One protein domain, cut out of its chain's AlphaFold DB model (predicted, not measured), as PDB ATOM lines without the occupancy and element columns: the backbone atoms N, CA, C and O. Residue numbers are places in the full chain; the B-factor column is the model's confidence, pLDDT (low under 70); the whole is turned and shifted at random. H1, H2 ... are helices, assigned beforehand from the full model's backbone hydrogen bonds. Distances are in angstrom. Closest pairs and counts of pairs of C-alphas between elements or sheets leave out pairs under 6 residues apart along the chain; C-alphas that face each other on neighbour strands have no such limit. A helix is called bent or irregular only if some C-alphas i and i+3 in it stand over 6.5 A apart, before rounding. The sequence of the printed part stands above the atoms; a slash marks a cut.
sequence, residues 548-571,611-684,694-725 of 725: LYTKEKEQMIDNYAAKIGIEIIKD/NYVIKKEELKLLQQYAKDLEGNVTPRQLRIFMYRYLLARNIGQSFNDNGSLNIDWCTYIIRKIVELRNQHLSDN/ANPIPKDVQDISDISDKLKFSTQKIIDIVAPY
ATOM      1  N   LEU A 548     -21.289 -14.355  76.542       86.00
ATOM      2  CA  LEU A 548     -21.389 -14.804  77.931       86.00
ATOM      3  C   LEU A 548     -22.826 -15.204  78.281       86.00
ATOM      4  O   LEU A 548     -23.759 -14.415  78.095       86.00
ATOM      5  N   TYR A 549     -22.990 -16.389  78.865       86.25
ATOM      6  CA  TYR A 549     -24.261 -16.806  79.453       86.25
ATOM      7  C   TYR A 549     -24.551 -16.025  80.738       86.25
ATOM      8  O   TYR A 549     -23.650 -15.526  81.410       86.25
ATOM      9  N   THR A 550     -25.821 -15.964  81.140       85.00
ATOM     10  CA  THR A 550     -26.264 -15.191  82.314       85.00
ATOM     11  C   THR A 550     -25.496 -15.541  83.592       85.00
ATOM     12  O   THR A 550     -25.049 -14.639  84.294       85.00
ATOM     13  N   LYS A 551     -25.267 -16.835  83.858       84.50
ATOM     14  CA  LYS A 551     -24.478 -17.296  85.017       84.50
ATOM     15  C   LYS A 551     -23.011 -16.862  84.947       84.50
ATOM     16  O   LYS A 551     -22.383 -16.607  85.965       84.50
ATOM     17  N   GLU A 552     -22.455 -16.765  83.746       83.88
ATOM     18  CA  GLU A 552     -21.064 -16.350  83.545       83.88
ATOM     19  C   GLU A 552     -20.896 -14.851  83.749       83.88
ATOM     20  O   GLU A 552     -19.858 -14.419  84.247       83.88
ATOM     21  N   LYS A 553     -21.920 -14.058  83.403       87.62
ATOM     22  CA  LYS A 553     -21.943 -12.628  83.718       87.62
ATOM     23  C   LYS A 553     -21.848 -12.414  85.232       87.62
ATOM     24  O   LYS A 553     -21.012 -11.630  85.665       87.62
ATOM     25  N   GLU A 554     -22.632 -13.155  86.021       86.31
ATOM     26  CA  GLU A 554     -22.579 -13.109  87.494       86.31
ATOM     27  C   GLU A 554     -21.185 -13.475  88.016       86.31
ATOM     28  O   GLU A 554     -20.560 -12.685  88.716       86.31
ATOM     29  N   GLN A 555     -20.650 -14.623  87.588       83.75
ATOM     30  CA  GLN A 555     -19.326 -15.086  88.015       83.75
ATOM     31  C   GLN A 555     -18.195 -14.117  87.639       83.75
ATOM     32  O   GLN A 555     -17.194 -14.023  88.349       83.75
ATOM     33  N   MET A 556     -18.311 -13.412  86.509       84.06
ATOM     34  CA  MET A 556     -17.347 -12.382  86.115       84.06
ATOM     35  C   MET A 556     -17.420 -11.164  87.038       84.06
ATOM     36  O   MET A 556     -16.374 -10.652  87.435       84.06
ATOM     37  N   ILE A 557     -18.626 -10.725  87.408       86.19
ATOM     38  CA  ILE A 557     -18.816  -9.652  88.393       86.19
ATOM     39  C   ILE A 557     -18.253 -10.069  89.756       86.19
ATOM     40  O   ILE A 557     -17.546  -9.273  90.365       86.19
ATOM     41  N   ASP A 558     -18.460 -11.316  90.185       84.19
ATOM     42  CA  ASP A 558     -17.892 -11.844  91.434       84.19
ATOM     43  C   ASP A 558     -16.368 -11.823  91.432       84.19
ATOM     44  O   ASP A 558     -15.750 -11.387  92.398       84.19
ATOM     45  N   ASN A 559     -15.746 -12.245  90.331       80.50
ATOM     46  CA  ASN A 559     -14.296 -12.207  90.192       80.50
ATOM     47  C   ASN A 559     -13.751 -10.773  90.263       80.50
ATOM     48  O   ASN A 559     -12.739 -10.517  90.917       80.50
ATOM     49  N   TYR A 560     -14.399  -9.832  89.571       82.00
ATOM     50  CA  TYR A 560     -14.003  -8.430  89.629       82.00
ATOM     51  C   TYR A 560     -14.209  -7.868  91.039       82.00
ATOM     52  O   TYR A 560     -13.314  -7.203  91.557       82.00
ATOM     53  N   ALA A 561     -15.326  -8.198  91.692       80.44
ATOM     54  CA  ALA A 561     -15.625  -7.799  93.063       80.44
ATOM     55  C   ALA A 561     -14.617  -8.369  94.059       80.44
ATOM     56  O   ALA A 561     -14.137  -7.629  94.904       80.44
ATOM     57  N   ALA A 562     -14.220  -9.635  93.927       74.00
ATOM     58  CA  ALA A 562     -13.206 -10.261  94.771       74.00
ATOM     59  C   ALA A 562     -11.842  -9.560  94.664       74.00
ATOM     60  O   ALA A 562     -11.124  -9.454  95.653       74.00
ATOM     61  N   LYS A 563     -11.496  -9.039  93.479       70.19
ATOM     62  CA  LYS A 563     -10.273  -8.248  93.279       70.19
ATOM     63  C   LYS A 563     -10.357  -6.851  93.909       70.19
ATOM     64  O   LYS A 563      -9.329  -6.275  94.260       70.19
ATOM     65  N   ILE A 564     -11.561  -6.290  93.990       69.56
ATOM     66  CA  ILE A 564     -11.818  -4.946  94.520       69.56
ATOM     67  C   ILE A 564     -11.953  -4.986  96.055       69.56
ATOM     68  O   ILE A 564     -11.315  -4.182  96.731       69.56
ATOM     69  N   GLY A 565     -12.728  -5.941  96.578       63.50
ATOM     70  CA  GLY A 565     -13.102  -6.114  97.984       63.50
ATOM     71  C   GLY A 565     -14.624  -6.179  98.203       63.50
ATOM     72  O   GLY A 565     -15.395  -5.538  97.485       63.50
ATOM     73  N   ILE A 566     -15.091  -6.957  99.194       61.50
ATOM     74  CA  ILE A 566     -16.529  -7.120  99.523       61.50
ATOM     75  C   ILE A 566     -16.764  -7.001 101.036       61.50
ATOM     76  O   ILE A 566     -15.999  -7.561 101.821       61.50
ATOM     77  N   GLU A 567     -17.840  -6.311 101.447       56.62
ATOM     78  CA  GLU A 567     -18.210  -6.127 102.867       56.62
ATOM     79  C   GLU A 567     -19.008  -7.338 103.292       56.62
ATOM     80  O   GLU A 567     -20.136  -7.538 102.828       56.62
ATOM     81  N   ILE A 568     -18.445  -8.157 104.174       42.91
ATOM     82  CA  ILE A 568     -19.209  -9.211 104.830       42.91
ATOM     83  C   ILE A 568     -19.699  -8.640 106.156       42.91
ATOM     84  O   ILE A 568     -18.943  -8.565 107.121       42.91
ATOM     85  N   ILE A 569     -20.979  -8.264 106.209       38.88
ATOM     86  CA  ILE A 569     -21.673  -8.079 107.486       38.88
ATOM     87  C   ILE A 569     -21.685  -9.458 108.157       38.88
ATOM     88  O   ILE A 569     -22.310 -10.394 107.649       38.88
ATOM     89  N   LYS A 570     -20.919  -9.620 109.239       28.53
ATOM     90  CA  LYS A 570     -20.942 -10.837 110.054       28.53
ATOM     91  C   LYS A 570     -22.271 -10.872 110.811       28.53
ATOM     92  O   LYS A 570     -22.421 -10.189 111.816       28.53
ATOM     93  N   ASP A 571     -23.217 -11.683 110.347       28.66
ATOM     94  CA  ASP A 571     -24.336 -12.119 111.184       28.66
ATOM     95  C   ASP A 571     -23.787 -13.080 112.253       28.66
ATOM     96  O   ASP A 571     -23.342 -14.189 111.945       28.66
ATOM     97  N   ASN A 611      -9.162  -2.626 101.583       37.66
ATOM     98  CA  ASN A 611     -10.126  -3.310 100.745       37.66
ATOM     99  C   ASN A 611     -11.142  -2.267 100.268       37.66
ATOM    100  O   ASN A 611     -11.723  -1.547 101.081       37.66
ATOM    101  N   TYR A 612     -11.371  -2.146  98.962       50.78
ATOM    102  CA  TYR A 612     -12.518  -1.382  98.490       50.78
ATOM    103  C   TYR A 612     -13.738  -2.217  98.723       50.78
ATOM    104  O   TYR A 612     -13.966  -3.196  98.030       50.78
ATOM    105  N   VAL A 613     -14.527  -1.832  99.702       59.84
ATOM    106  CA  VAL A 613     -15.580  -2.711 100.135       59.84
ATOM    107  C   VAL A 613     -16.859  -2.388  99.359       59.84
ATOM    108  O   VAL A 613     -17.573  -1.437  99.681       59.84
ATOM    109  N   ILE A 614     -17.120  -3.129  98.275       72.00
ATOM    110  CA  ILE A 614     -18.462  -3.164  97.679       72.00
ATOM    111  C   ILE A 614     -19.366  -3.811  98.721       72.00
ATOM    112  O   ILE A 614     -19.078  -4.914  99.198       72.00
ATOM    113  N   LYS A 615     -20.460  -3.147  99.093       81.56
ATOM    114  CA  LYS A 615     -21.409  -3.757 100.029       81.56
ATOM    115  C   LYS A 615     -22.003  -5.007  99.388       81.56
ATOM    116  O   LYS A 615     -22.288  -5.021  98.192       81.56
ATOM    117  N   LYS A 616     -22.272  -6.051 100.174       80.94
ATOM    118  CA  LYS A 616     -22.924  -7.277  99.667       80.94
ATOM    119  C   LYS A 616     -24.239  -6.986  98.926       80.94
ATOM    120  O   LYS A 616     -24.587  -7.691  97.983       80.94
ATOM    121  N   GLU A 617     -24.953  -5.944  99.338       83.94
ATOM    122  CA  GLU A 617     -26.171  -5.456  98.685       83.94
ATOM    123  C   GLU A 617     -25.882  -4.816  97.320       83.94
ATOM    124  O   GLU A 617     -26.522  -5.172  96.334       83.94
ATOM    125  N   GLU A 618     -24.862  -3.956  97.230       84.75
ATOM    126  CA  GLU A 618     -24.394  -3.362  95.969       84.75
ATOM    127  C   GLU A 618     -23.923  -4.447  94.986       84.75
ATOM    128  O   GLU A 618     -24.226  -4.381  93.796       84.75
ATOM    129  N   LEU A 619     -23.244  -5.491  95.476       87.38
ATOM    130  CA  LEU A 619     -22.818  -6.622  94.651       87.38
ATOM    131  C   LEU A 619     -24.012  -7.386  94.064       87.38
ATOM    132  O   LEU A 619     -24.015  -7.687  92.872       87.38
ATOM    133  N   LYS A 620     -25.046  -7.659  94.870       89.00
ATOM    134  CA  LYS A 620     -26.280  -8.301  94.385       89.00
ATOM    135  C   LYS A 620     -26.975  -7.458  93.316       89.00
ATOM    136  O   LYS A 620     -27.432  -8.009  92.316       89.00
ATOM    137  N   LEU A 621     -27.016  -6.136  93.494       90.00
ATOM    138  CA  LEU A 621     -27.551  -5.221  92.482       90.00
ATOM    139  C   LEU A 621     -26.735  -5.288  91.189       90.00
ATOM    140  O   LEU A 621     -27.305  -5.447  90.113       90.00
ATOM    141  N   LEU A 622     -25.405  -5.235  91.278       90.75
ATOM    142  CA  LEU A 622     -24.525  -5.354  90.113       90.75
ATOM    143  C   LEU A 622     -24.721  -6.683  89.374       90.75
ATOM    144  O   LEU A 622     -24.774  -6.686  88.146       90.75
ATOM    145  N   GLN A 623     -24.873  -7.798  90.095       89.56
ATOM    146  CA  GLN A 623     -25.168  -9.108  89.504       89.56
ATOM    147  C   GLN A 623     -26.526  -9.130  88.796       89.56
ATOM    148  O   GLN A 623     -26.628  -9.672  87.697       89.56
ATOM    149  N   GLN A 624     -27.564  -8.550  89.405       91.12
ATOM    150  CA  GLN A 624     -28.902  -8.475  88.821       91.12
ATOM    151  C   GLN A 624     -28.889  -7.647  87.533       91.12
ATOM    152  O   GLN A 624     -29.244  -8.158  86.474       91.12
ATOM    153  N   TYR A 625     -28.388  -6.416  87.601       90.62
ATOM    154  CA  TYR A 625     -28.357  -5.493  86.468       90.62
ATOM    155  C   TYR A 625     -27.372  -5.910  85.367       90.62
ATOM    156  O   TYR A 625     -27.571  -5.571  84.202       90.62
ATOM    157  N   ALA A 626     -26.346  -6.710  85.679       88.75
ATOM    158  CA  ALA A 626     -25.495  -7.317  84.656       88.75
ATOM    159  C   ALA A 626     -26.272  -8.272  83.726       88.75
ATOM    160  O   ALA A 626     -25.865  -8.476  82.576       88.75
ATOM    161  N   LYS A 627     -27.389  -8.855  84.184       88.62
ATOM    162  CA  LYS A 627     -28.265  -9.703  83.352       88.62
ATOM    163  C   LYS A 627     -29.034  -8.881  82.332       88.62
ATOM    164  O   LYS A 627     -29.149  -9.323  81.191       88.62
ATOM    165  N   ASP A 628     -29.458  -7.690  82.743       87.75
ATOM    166  CA  ASP A 628     -30.274  -6.755  81.963       87.75
ATOM    167  C   ASP A 628     -29.464  -6.018  80.885       87.75
ATOM    168  O   ASP A 628     -30.016  -5.318  80.041       87.75
ATOM    169  N   LEU A 629     -28.137  -6.184  80.875       86.31
ATOM    170  CA  LEU A 629     -27.280  -5.718  79.792       86.31
ATOM    171  C   LEU A 629     -27.634  -6.441  78.486       86.31
ATOM    172  O   LEU A 629     -27.339  -7.634  78.323       86.31
ATOM    173  N   GLU A 630     -28.196  -5.686  77.543       84.00
ATOM    174  CA  GLU A 630     -28.605  -6.177  76.229       84.00
ATOM    175  C   GLU A 630     -27.398  -6.442  75.312       84.00
ATOM    176  O   GLU A 630     -26.292  -5.906  75.505       84.00
ATOM    177  N   GLY A 631     -27.627  -7.301  74.313       82.00
ATOM    178  CA  GLY A 631     -26.650  -7.709  73.304       82.00
ATOM    179  C   GLY A 631     -25.656  -8.787  73.758       82.00
ATOM    180  O   GLY A 631     -25.745  -9.366  74.843       82.00
ATOM    181  N   ASN A 632     -24.670  -9.055  72.899       83.31
ATOM    182  CA  ASN A 632     -23.593 -10.012  73.162       83.31
ATOM    183  C   ASN A 632     -22.552  -9.403  74.117       83.31
ATOM    184  O   ASN A 632     -21.521  -8.882  73.700       83.31
ATOM    185  N   VAL A 633     -22.838  -9.441  75.419       88.19
ATOM    186  CA  VAL A 633     -21.980  -8.802  76.428       88.19
ATOM    187  C   VAL A 633     -20.633  -9.520  76.558       88.19
ATOM    188  O   VAL A 633     -20.582 -10.734  76.767       88.19
ATOM    189  N   THR A 634     -19.534  -8.764  76.491       89.50
ATOM    190  CA  THR A 634     -18.167  -9.294  76.656       89.50
ATOM    191  C   THR A 634     -17.607  -9.044  78.066       89.50
ATOM    192  O   THR A 634     -18.045  -8.108  78.740       89.50
ATOM    193  N   PRO A 635     -16.599  -9.816  78.531       89.00
ATOM    194  CA  PRO A 635     -15.942  -9.571  79.821       89.00
ATOM    195  C   PRO A 635     -15.446  -8.128  79.978       89.00
ATOM    196  O   PRO A 635     -15.653  -7.500  81.014       89.00
ATOM    197  N   ARG A 636     -14.869  -7.552  78.912       87.06
ATOM    198  CA  ARG A 636     -14.456  -6.141  78.895       87.06
ATOM    199  C   ARG A 636     -15.629  -5.198  79.176       87.06
ATOM    200  O   ARG A 636     -15.463  -4.247  79.932       87.06
ATOM    201  N   GLN A 637     -16.797  -5.446  78.583       89.69
ATOM    202  CA  GLN A 637     -17.984  -4.616  78.798       89.69
ATOM    203  C   GLN A 637     -18.535  -4.744  80.223       89.69
ATOM    204  O   GLN A 637     -18.881  -3.724  80.810       89.69
ATOM    205  N   LEU A 638     -18.550  -5.949  80.809       89.94
ATOM    206  CA  LEU A 638     -18.911  -6.139  82.225       89.94
ATOM    207  C   LEU A 638     -17.962  -5.388  83.157       89.94
ATOM    208  O   LEU A 638     -18.390  -4.763  84.125       89.94
ATOM    209  N   ARG A 639     -16.670  -5.393  82.831       87.12
ATOM    210  CA  ARG A 639     -15.673  -4.645  83.589       87.12
ATOM    211  C   ARG A 639     -15.875  -3.136  83.482       87.12
ATOM    212  O   ARG A 639     -15.793  -2.440  84.485       87.12
ATOM    213  N   ILE A 640     -16.148  -2.628  82.276       88.69
ATOM    214  CA  ILE A 640     -16.481  -1.212  82.065       88.69
ATOM    215  C   ILE A 640     -17.725  -0.846  82.872       88.69
ATOM    216  O   ILE A 640     -17.694   0.149  83.584       88.69
ATOM    217  N   PHE A 641     -18.784  -1.657  82.812       90.94
ATOM    218  CA  PHE A 641     -19.994  -1.473  83.617       90.94
ATOM    219  C   PHE A 641     -19.664  -1.344  85.111       90.94
ATOM    220  O   PHE A 641     -20.065  -0.372  85.752       90.94
ATOM    221  N   MET A 642     -18.842  -2.253  85.638       88.50
ATOM    222  CA  MET A 642     -18.425  -2.221  87.034       88.50
ATOM    223  C   MET A 642     -17.594  -0.979  87.381       88.50
ATOM    224  O   MET A 642     -17.865  -0.318  88.380       88.50
ATOM    225  N   TYR A 643     -16.624  -0.601  86.545       88.19
ATOM    226  CA  TYR A 643     -15.817   0.599  86.781       88.19
ATOM    227  C   TYR A 643     -16.612   1.897  86.644       88.19
ATOM    228  O   TYR A 643     -16.351   2.835  87.394       88.19
ATOM    229  N   ARG A 644     -17.597   1.959  85.743       91.00
ATOM    230  CA  ARG A 644     -18.517   3.100  85.639       91.00
ATOM    231  C   ARG A 644     -19.308   3.271  86.933       91.00
ATOM    232  O   ARG A 644     -19.390   4.385  87.445       91.00
ATOM    233  N   TYR A 645     -19.810   2.174  87.501       91.25
ATOM    234  CA  TYR A 645     -20.476   2.213  88.800       91.25
ATOM    235  C   TYR A 645     -19.529   2.636  89.930       91.25
ATOM    236  O   TYR A 645     -19.874   3.524  90.699       91.25
ATOM    237  N   LEU A 646     -18.321   2.070  90.016       87.62
ATOM    238  CA  LEU A 646     -17.351   2.443  91.058       87.62
ATOM    239  C   LEU A 646     -16.948   3.916  90.971       87.62
ATOM    240  O   LEU A 646     -16.844   4.590  91.994       87.62
ATOM    241  N   LEU A 647     -16.763   4.431  89.756       86.94
ATOM    242  CA  LEU A 647     -16.505   5.846  89.528       86.94
ATOM    243  C   LEU A 647     -17.693   6.695  89.998       86.94
ATOM    244  O   LEU A 647     -17.492   7.664  90.727       86.94
ATOM    245  N   ALA A 648     -18.919   6.305  89.643       89.19
ATOM    246  CA  ALA A 648     -20.129   7.008  90.061       89.19
ATOM    247  C   ALA A 648     -20.286   7.002  91.583       89.19
ATOM    248  O   ALA A 648     -20.553   8.043  92.175       89.19
ATOM    249  N   ARG A 649     -20.050   5.852  92.220       87.06
ATOM    250  CA  ARG A 649     -20.066   5.665  93.672       87.06
ATOM    251  C   ARG A 649     -19.055   6.578  94.360       87.06
ATOM    252  O   ARG A 649     -19.421   7.282  95.292       87.06
ATOM    253  N   ASN A 650     -17.815   6.628  93.878       83.62
ATOM    254  CA  ASN A 650     -16.771   7.463  94.477       83.62
ATOM    255  C   ASN A 650     -17.085   8.958  94.333       83.62
ATOM    256  O   ASN A 650     -16.984   9.706  95.302       83.62
ATOM    257  N   ILE A 651     -17.514   9.387  93.143       86.06
ATOM    258  CA  ILE A 651     -17.935  10.775  92.919       86.06
ATOM    259  C   ILE A 651     -19.142  11.100  93.814       86.06
ATOM    260  O   ILE A 651     -19.167  12.146  94.461       86.06
ATOM    261  N   GLY A 652     -20.117  10.192  93.895       85.38
ATOM    262  CA  GLY A 652     -21.301  10.318  94.738       85.38
ATOM    263  C   GLY A 652     -20.959  10.481  96.217       85.38
ATOM    264  O   GLY A 652     -21.475  11.394  96.853       85.38
ATOM    265  N   GLN A 653     -20.042   9.668  96.751       83.88
ATOM    266  CA  GLN A 653     -19.552   9.788  98.131       83.88
ATOM    267  C   GLN A 653     -18.953  11.169  98.398       83.88
ATOM    268  O   GLN A 653     -19.295  11.798  99.396       83.88
ATOM    269  N   SER A 654     -18.134  11.690  97.479       82.38
ATOM    270  CA  SER A 654     -17.555  13.033  97.612       82.38
ATOM    271  C   SER A 654     -18.599  14.155  97.573       82.38
ATOM    272  O   SER A 654     -18.401  15.214  98.170       82.38
ATOM    273  N   PHE A 655     -19.725  13.953  96.885       84.56
ATOM    274  CA  PHE A 655     -20.854  14.884  96.926       84.56
ATOM    275  C   PHE A 655     -21.768  14.676  98.142       84.56
ATOM    276  O   PHE A 655     -22.523  15.588  98.469       84.56
ATOM    277  N   ASN A 656     -21.667  13.539  98.830       84.12
ATOM    278  CA  ASN A 656     -22.412  13.193 100.043       84.12
ATOM    279  C   ASN A 656     -21.607  13.442 101.330       84.12
ATOM    280  O   ASN A 656     -21.735  12.687 102.289       84.12
ATOM    281  N   ASP A 657     -20.720  14.443 101.318       77.31
ATOM    282  CA  ASP A 657     -19.849  14.809 102.444       77.31
ATOM    283  C   ASP A 657     -19.033  13.626 103.005       77.31
ATOM    284  O   ASP A 657     -18.759  13.541 104.198       77.31
ATOM    285  N   ASN A 658     -18.637  12.698 102.121       70.62
ATOM    286  CA  ASN A 658     -17.936  11.449 102.435       70.62
ATOM    287  C   ASN A 658     -18.720  10.489 103.355       70.62
ATOM    288  O   ASN A 658     -18.137   9.567 103.925       70.62
ATOM    289  N   GLY A 659     -20.037  10.671 103.474       70.69
ATOM    290  CA  GLY A 659     -20.943   9.762 104.170       70.69
ATOM    291  C   GLY A 659     -21.292   8.507 103.362       70.69
ATOM    292  O   GLY A 659     -21.027   8.401 102.159       70.69
ATOM    293  N   SER A 660     -21.937   7.536 104.018       73.50
ATOM    294  CA  SER A 660     -22.434   6.325 103.354       73.50
ATOM    295  C   SER A 660     -23.494   6.665 102.308       73.50
ATOM    296  O   SER A 660     -24.413   7.429 102.584       73.50
ATOM    297  N   LEU A 661     -23.398   6.061 101.124       81.31
ATOM    298  CA  LEU A 661     -24.429   6.202 100.101       81.31
ATOM    299  C   LEU A 661     -25.649   5.338 100.426       81.31
ATOM    300  O   LEU A 661     -25.507   4.189 100.858       81.31
ATOM    301  N   ASN A 662     -26.832   5.902 100.181       86.00
ATOM    302  CA  ASN A 662     -28.105   5.194 100.247       86.00
ATOM    303  C   ASN A 662     -28.190   4.154  99.107       86.00
ATOM    304  O   ASN A 662     -27.806   4.430  97.964       86.00
ATOM    305  N   ILE A 663     -28.694   2.955  99.415       85.62
ATOM    306  CA  ILE A 663     -28.822   1.845  98.462       85.62
ATOM    307  C   ILE A 663     -29.770   2.167  97.297       85.62
ATOM    308  O   ILE A 663     -29.522   1.728  96.174       85.62
ATOM    309  N   ASP A 664     -30.794   2.991  97.516       86.56
ATOM    310  CA  ASP A 664     -31.731   3.439  96.482       86.56
ATOM    311  C   ASP A 664     -31.038   4.366  95.484       86.56
ATOM    312  O   ASP A 664     -31.249   4.260  94.274       86.56
ATOM    313  N   TRP A 665     -30.122   5.215  95.965       89.56
ATOM    314  CA  TRP A 665     -29.287   6.038  95.091       89.56
ATOM    315  C   TRP A 665     -28.329   5.166  94.269       89.56
ATOM    316  O   TRP A 665     -28.226   5.337  93.053       89.56
ATOM    317  N   CYS A 666     -27.682   4.176  94.896       89.25
ATOM    318  CA  CYS A 666     -26.848   3.199  94.188       89.25
ATOM    319  C   CYS A 666     -27.650   2.432  93.123       89.25
ATOM    320  O   CYS A 666     -27.189   2.299  91.989       89.25
ATOM    321  N   THR A 667     -28.866   1.989  93.455       90.62
ATOM    322  CA  THR A 667     -29.792   1.310  92.535       90.62
ATOM    323  C   THR A 667     -30.156   2.209  91.358       90.62
ATOM    324  O   THR A 667     -30.060   1.787  90.206       90.62
ATOM    325  N   TYR A 668     -30.508   3.469  91.627       89.75
ATOM    326  CA  TYR A 668     -30.838   4.455  90.600       89.75
ATOM    327  C   TYR A 668     -29.681   4.663  89.615       89.75
ATOM    328  O   TYR A 668     -29.894   4.636  88.400       89.75
ATOM    329  N   ILE A 669     -28.453   4.816  90.121       90.62
ATOM    330  CA  ILE A 669     -27.249   4.973  89.295       90.62
ATOM    331  C   ILE A 669     -26.982   3.729  88.446       90.62
ATOM    332  O   ILE A 669     -26.787   3.863  87.238       90.62
ATOM    333  N   ILE A 670     -26.997   2.529  89.037       92.31
ATOM    334  CA  ILE A 670     -26.761   1.278  88.295       92.31
ATOM    335  C   ILE A 670     -27.803   1.123  87.183       92.31
ATOM    336  O   ILE A 670     -27.436   0.883  86.031       92.31
ATOM    337  N   ARG A 671     -29.084   1.339  87.504       91.81
ATOM    338  CA  ARG A 671     -30.185   1.300  86.538       91.81
ATOM    339  C   ARG A 671     -29.944   2.269  85.383       91.81
ATOM    340  O   ARG A 671     -30.043   1.865  84.231       91.81
ATOM    341  N   LYS A 672     -29.571   3.522  85.666       90.00
ATOM    342  CA  LYS A 672     -29.307   4.533  84.627       90.00
ATOM    343  C   LYS A 672     -28.104   4.194  83.750       90.00
ATOM    344  O   LYS A 672     -28.166   4.418  82.546       90.00
ATOM    345  N   ILE A 673     -27.047   3.608  84.317       90.12
ATOM    346  CA  ILE A 673     -25.894   3.120  83.541       90.12
ATOM    347  C   ILE A 673     -26.329   2.023  82.554       90.12
ATOM    348  O   ILE A 673     -25.868   2.023  81.412       90.12
ATOM    349  N   VAL A 674     -27.202   1.097  82.972       89.69
ATOM    350  CA  VAL A 674     -27.733   0.037  82.094       89.69
ATOM    351  C   VAL A 674     -28.677   0.606  81.036       89.69
ATOM    352  O   VAL A 674     -28.501   0.303  79.859       89.69
ATOM    353  N   GLU A 675     -29.631   1.454  81.431       88.62
ATOM    354  CA  GLU A 675     -30.599   2.079  80.521       88.62
ATOM    355  C   GLU A 675     -29.899   2.846  79.394       88.62
ATOM    356  O   GLU A 675     -30.200   2.603  78.229       88.62
ATOM    357  N   LEU A 676     -28.935   3.715  79.717       85.50
ATOM    358  CA  LEU A 676     -28.216   4.511  78.713       85.50
ATOM    359  C   LEU A 676     -27.390   3.637  77.766       85.50
ATOM    360  O   LEU A 676     -27.433   3.831  76.553       85.50
ATOM    361  N   ARG A 677     -26.707   2.615  78.298       85.81
ATOM    362  CA  ARG A 677     -25.965   1.653  77.469       85.81
ATOM    363  C   ARG A 677     -26.895   0.898  76.513       85.81
ATOM    364  O   ARG A 677     -26.510   0.639  75.375       85.81
ATOM    365  N   ASN A 678     -28.073   0.482  76.981       86.25
ATOM    366  CA  ASN A 678     -29.019  -0.284  76.168       86.25
ATOM    367  C   ASN A 678     -29.745   0.610  75.144       86.25
ATOM    368  O   ASN A 678     -29.948   0.175  74.018       86.25
ATOM    369  N   GLN A 679     -30.062   1.871  75.471       76.44
ATOM    370  CA  GLN A 679     -30.680   2.828  74.533       76.44
ATOM    371  C   GLN A 679     -29.853   3.023  73.256       76.44
ATOM    372  O   GLN A 679     -30.404   3.059  72.159       76.44
ATOM    373  N   HIS A 680     -28.525   3.042  73.371       58.97
ATOM    374  CA  HIS A 680     -27.635   3.121  72.212       58.97
ATOM    375  C   HIS A 680     -27.625   1.866  71.317       58.97
ATOM    376  O   HIS A 680     -27.108   1.928  70.203       58.97
ATOM    377  N   LEU A 681     -28.193   0.734  71.752       52.72
ATOM    378  CA  LEU A 681     -28.428  -0.436  70.891       52.72
ATOM    379  C   LEU A 681     -29.749  -0.321  70.108       52.72
ATOM    380  O   LEU A 681     -29.870  -0.924  69.040       52.72
ATOM    381  N   SER A 682     -30.704   0.461  70.617       49.44
ATOM    382  CA  SER A 682     -32.019   0.721  70.014       49.44
ATOM    383  C   SER A 682     -31.964   1.792  68.922       49.44
ATOM    384  O   SER A 682     -32.607   1.650  67.881       49.44
ATOM    385  N   ASP A 683     -31.154   2.835  69.126       43.47
ATOM    386  CA  ASP A 683     -31.110   4.016  68.259       43.47
ATOM    387  C   ASP A 683     -29.932   3.954  67.274       43.47
ATOM    388  O   ASP A 683     -28.916   4.630  67.414       43.47
ATOM    389  N   ASN A 684     -30.093   3.153  66.215       38.53
ATOM    390  CA  ASN A 684     -29.317   3.302  64.973       38.53
ATOM    391  C   ASN A 684     -29.947   4.318  63.995       38.53
ATOM    392  O   ASN A 684     -29.476   4.453  62.871       38.53
ATOM    393  N   ALA A 694     -31.561  23.241  81.980       41.59
ATOM    394  CA  ALA A 694     -31.236  23.287  83.400       41.59
ATOM    395  C   ALA A 694     -31.479  21.902  84.017       41.59
ATOM    396  O   ALA A 694     -32.444  21.263  83.617       41.59
ATOM    397  N   ASN A 695     -30.627  21.446  84.938       48.28
ATOM    398  CA  ASN A 695     -30.755  20.138  85.587       48.28
ATOM    399  C   ASN A 695     -31.821  20.203  86.701       48.28
ATOM    400  O   ASN A 695     -31.471  20.602  87.815       48.28
ATOM    401  N   PRO A 696     -33.106  19.847  86.481       57.69
ATOM    402  CA  PRO A 696     -33.982  19.563  87.604       57.69
ATOM    403  C   PRO A 696     -33.454  18.320  88.324       57.69
ATOM    404  O   PRO A 696     -32.982  17.376  87.689       57.69
ATOM    405  N   ILE A 697     -33.561  18.308  89.652       59.19
ATOM    406  CA  ILE A 697     -33.290  17.107  90.447       59.19
ATOM    407  C   ILE A 697     -34.197  15.985  89.906       59.19
ATOM    408  O   ILE A 697     -35.407  16.221  89.798       59.19
ATOM    409  N   PRO A 698     -33.669  14.797  89.552       69.31
ATOM    410  CA  PRO A 698     -34.497  13.695  89.066       69.31
ATOM    411  C   PRO A 698     -35.595  13.358  90.080       69.31
ATOM    412  O   PRO A 698     -35.295  13.239  91.264       69.31
ATOM    413  N   LYS A 699     -36.853  13.207  89.635       66.25
ATOM    414  CA  LYS A 699     -38.005  12.961  90.530       66.25
ATOM    415  C   LYS A 699     -37.769  11.761  91.456       66.25
ATOM    416  O   LYS A 699     -37.913  11.899  92.659       66.25
ATOM    417  N   ASP A 700     -37.257  10.661  90.906       69.38
ATOM    418  CA  ASP A 700     -36.912   9.435  91.645       69.38
ATOM    419  C   ASP A 700     -35.816   9.629  92.717       69.38
ATOM    420  O   ASP A 700     -35.648   8.781  93.583       69.38
ATOM    421  N   VAL A 701     -35.045  10.723  92.651       75.00
ATOM    422  CA  VAL A 701     -33.950  11.050  93.583       75.00
ATOM    423  C   VAL A 701     -34.369  12.125  94.595       75.00
ATOM    424  O   VAL A 701     -33.743  12.258  95.648       75.00
ATOM    425  N   GLN A 702     -35.436  12.886  94.314       71.81
ATOM    426  CA  GLN A 702     -35.969  13.899  95.236       71.81
ATOM    427  C   GLN A 702     -36.438  13.259  96.548       71.81
ATOM    428  O   GLN A 702     -36.125  13.788  97.618       71.81
ATOM    429  N   ASP A 703     -37.068  12.087  96.452       71.50
ATOM    430  CA  ASP A 703     -37.712  11.386  97.570       71.50
ATOM    431  C   ASP A 703     -36.761  10.487  98.384       71.50
ATOM    432  O   ASP A 703     -37.160   9.946  99.414       71.50
ATOM    433  N   ILE A 704     -35.495  10.337  97.971       77.38
ATOM    434  CA  ILE A 704     -34.514   9.520  98.703       77.38
ATOM    435  C   ILE A 704     -34.117  10.245 100.001       77.38
ATOM    436  O   ILE A 704     -33.612  11.378  99.961       77.38
ATOM    437  N   SER A 705     -34.343   9.598 101.150       65.69
ATOM    438  CA  SER A 705     -33.885  10.067 102.463       65.69
ATOM    439  C   SER A 705     -32.385   9.802 102.654       65.69
ATOM    440  O   SER A 705     -31.805   8.924 102.015       65.69
ATOM    441  N   ASP A 706     -31.743  10.569 103.538       72.81
ATOM    442  CA  ASP A 706     -30.366  10.311 103.995       72.81
ATOM    443  C   ASP A 706     -29.265  10.471 102.924       72.81
ATOM    444  O   ASP A 706     -28.206   9.846 102.991       72.81
ATOM    445  N   ILE A 707     -29.494  11.353 101.943       79.69
ATOM    446  CA  ILE A 707     -28.471  11.846 101.005       79.69
ATOM    447  C   ILE A 707     -28.464  13.380 100.960       79.69
ATOM    448  O   ILE A 707     -29.518  14.012 101.056       79.69
ATOM    449  N   SER A 708     -27.287  13.984 100.793       81.94
ATOM    450  CA  SER A 708     -27.115  15.440 100.770       81.94
ATOM    451  C   SER A 708     -27.808  16.091  99.563       81.94
ATOM    452  O   SER A 708     -27.851  15.534  98.460       81.94
ATOM    453  N   ASP A 709     -28.285  17.330  99.720       81.50
ATOM    454  CA  ASP A 709     -28.862  18.108  98.610       81.50
ATOM    455  C   ASP A 709     -27.850  18.331  97.475       81.50
ATOM    456  O   ASP A 709     -28.197  18.364  96.290       81.50
ATOM    457  N   LYS A 710     -26.564  18.409  97.834       83.81
ATOM    458  CA  LYS A 710     -25.445  18.518  96.896       83.81
ATOM    459  C   LYS A 710     -25.334  17.273  96.012       83.81
ATOM    460  O   LYS A 710     -25.110  17.408  94.803       83.81
ATOM    461  N   LEU A 711     -25.535  16.079  96.576       84.12
ATOM    462  CA  LEU A 711     -25.584  14.828  95.824       84.12
ATOM    463  C   LEU A 711     -26.833  14.771  94.938       84.12
ATOM    464  O   LEU A 711     -26.716  14.462  93.750       84.12
ATOM    465  N   LYS A 712     -28.008  15.147  95.461       83.69
ATOM    466  CA  LYS A 712     -29.263  15.187  94.684       83.69
ATOM    467  C   LYS A 712     -29.135  16.066  93.436       83.69
ATOM    468  O   LYS A 712     -29.458  15.622  92.335       83.69
ATOM    469  N   PHE A 713     -28.582  17.273  93.577       83.88
ATOM    470  CA  PHE A 713     -28.371  18.203  92.460       83.88
ATOM    471  C   PHE A 713     -27.304  17.718  91.465       83.88
ATOM    472  O   PHE A 713     -27.416  17.937  90.258       83.88
ATOM    473  N   SER A 714     -26.270  17.030  91.956       84.88
ATOM    474  CA  SER A 714     -25.151  16.563  91.126       84.88
ATOM    475  C   SER A 714     -25.421  15.229  90.428       84.88
ATOM    476  O   SER A 714     -24.700  14.886  89.496       84.88
ATOM    477  N   THR A 715     -26.462  14.489  90.826       86.50
ATOM    478  CA  THR A 715     -26.731  13.117  90.358       86.50
ATOM    479  C   THR A 715     -26.820  13.009  88.833       86.50
ATOM    480  O   THR A 715     -26.192  12.124  88.258       86.50
ATOM    481  N   GLN A 716     -27.513  13.931  88.154       86.44
ATOM    482  CA  GLN A 716     -27.585  13.904  86.686       86.44
ATOM    483  C   GLN A 716     -26.206  14.109  86.044       86.44
ATOM    484  O   GLN A 716     -25.818  13.368  85.150       86.44
ATOM    485  N   LYS A 717     -25.412  15.046  86.573       85.50
ATOM    486  CA  LYS A 717     -24.052  15.306  86.090       85.50
ATOM    487  C   LYS A 717     -23.126  14.106  86.311       85.50
ATOM    488  O   LYS A 717     -22.257  13.851  85.486       85.50
ATOM    489  N   ILE A 718     -23.302  13.367  87.410       87.75
ATOM    490  CA  ILE A 718     -22.556  12.126  87.671       87.75
ATOM    491  C   ILE A 718     -22.880  11.085  86.598       87.75
ATOM    492  O   ILE A 718     -21.960  10.466  86.069       87.75
ATOM    493  N   ILE A 719     -24.157  10.926  86.238       87.50
ATOM    494  CA  ILE A 719     -24.582  10.011  85.171       87.50
ATOM    495  C   ILE A 719     -23.936  10.402  83.840       87.50
ATOM    496  O   ILE A 719     -23.317   9.550  83.209       87.50
ATOM    497  N   ASP A 720     -23.984  11.681  83.465       84.38
ATOM    498  CA  ASP A 720     -23.396  12.167  82.209       84.38
ATOM    499  C   ASP A 720     -21.870  11.935  82.149       84.38
ATOM    500  O   ASP A 720     -21.305  11.709  81.080       84.38
ATOM    501  N   ILE A 721     -21.187  11.959  83.301       84.81
ATOM    502  CA  ILE A 721     -19.747  11.673  83.410       84.81
ATOM    503  C   ILE A 721     -19.460  10.177  83.243       84.81
ATOM    504  O   ILE A 721     -18.502   9.803  82.564       84.81
ATOM    505  N   VAL A 722     -20.236   9.315  83.905       87.06
ATOM    506  CA  VAL A 722     -19.913   7.883  84.011       87.06
ATOM    507  C   VAL A 722     -20.561   7.026  82.928       87.06
ATOM    508  O   VAL A 722     -20.052   5.951  82.624       87.06
ATOM    509  N   ALA A 723     -21.642   7.493  82.312       84.75
ATOM    510  CA  ALA A 723     -22.359   6.825  81.234       84.75
ATOM    511  C   ALA A 723     -22.599   7.788  80.052       84.75
ATOM    512  O   ALA A 723     -23.745   8.089  79.732       84.75
ATOM    513  N   PRO A 724     -21.530   8.269  79.387       74.50
ATOM    514  CA  PRO A 724     -21.656   9.211  78.270       74.50
ATOM    515  C   PRO A 724     -22.185   8.578  76.969       74.50
ATOM    516  O   PRO A 724     -22.452   9.302  76.015       74.50
ATOM    517  N   TYR A 725     -22.247   7.242  76.913       60.53
ATOM    518  CA  TYR A 725     -22.740   6.411  75.811       60.53
ATOM    519  C   TYR A 725     -23.044   4.998  76.315       60.53
ATOM    520  O   TYR A 725     -22.387   4.561  77.307       60.53
TER     521      TYR A 725
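This is residues 548 to 571, 611 to 684 and 694 to 725 of the 725 residues of the protein "KAP NTPase domain-containing protein" of Tenacibaculum sp. 4G03 (UniProt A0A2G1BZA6). A flat slab of helices has the crossed hairpin of H3 and H4 at its middle; H2 packs on one side of it with H1 beyond, and H6 packs on the other side with short H5 near. H2, H3, H4 and H6 form a bundle, a group of helices packed together. The printed part has 130 residues with six named helices, H1 to H6 in order, and no named strand: all helix. It is compact, with a radius of gyration of the C-alphas of 14.7 A and spans of 47 by 40 by 19 A.

H1, residues 550 to 564, begins at C-alpha 550 (-26.264, -15.191, 82.314) and is 21.5 A long. H2 is residues 616 to 627. H3, residues 635 to 655, is 30.2 A long, and H4, residues 663 to 682, 28.6 A. H5 is residues 699 to 702. H6, residues 709 to 722, ends at C-alpha 722 (-19.913, 7.883, 84.011) and is irregular: C-alphas 713 and 716 are 7.2 A apart.

The hub is H4, touching four helices. The closest C-alphas of each pair follow. H4 touches H3 at Ile 670 and Tyr 645, 6.4 A, a steep tilt of 43 degrees; H2 at Thr 667 and Leu 621, 6.9 A; H6 at Ile 669 and Ile 719, 7.0 A; and only just H5, with 3 pairs of C-alphas within 8 A, at Trp 665 and Val 701, 7.0 A. H3 touches H6 at Phe 655 and Leu 711, 4.9 A. H1 touches H2 at Glu 554 and Gln 623, 5.2 A, and is apart from H4. Every O i to N i+4 pair is within hydrogen-bond range in H1 and H3, but 7 of 8 in H2, 15 of 16 in H4 and 8 of 10 in H6; H5 is too short for one.

Residues 572 to 610 and 685 to 693 are not printed; the C-alphas across these cuts are 19.7 A and 27.3 A apart. No link printed whole is long. Mean pLDDT of the printed part is 78.6; 25 residues are under 70, among them 564 to 571 and 694 to 700.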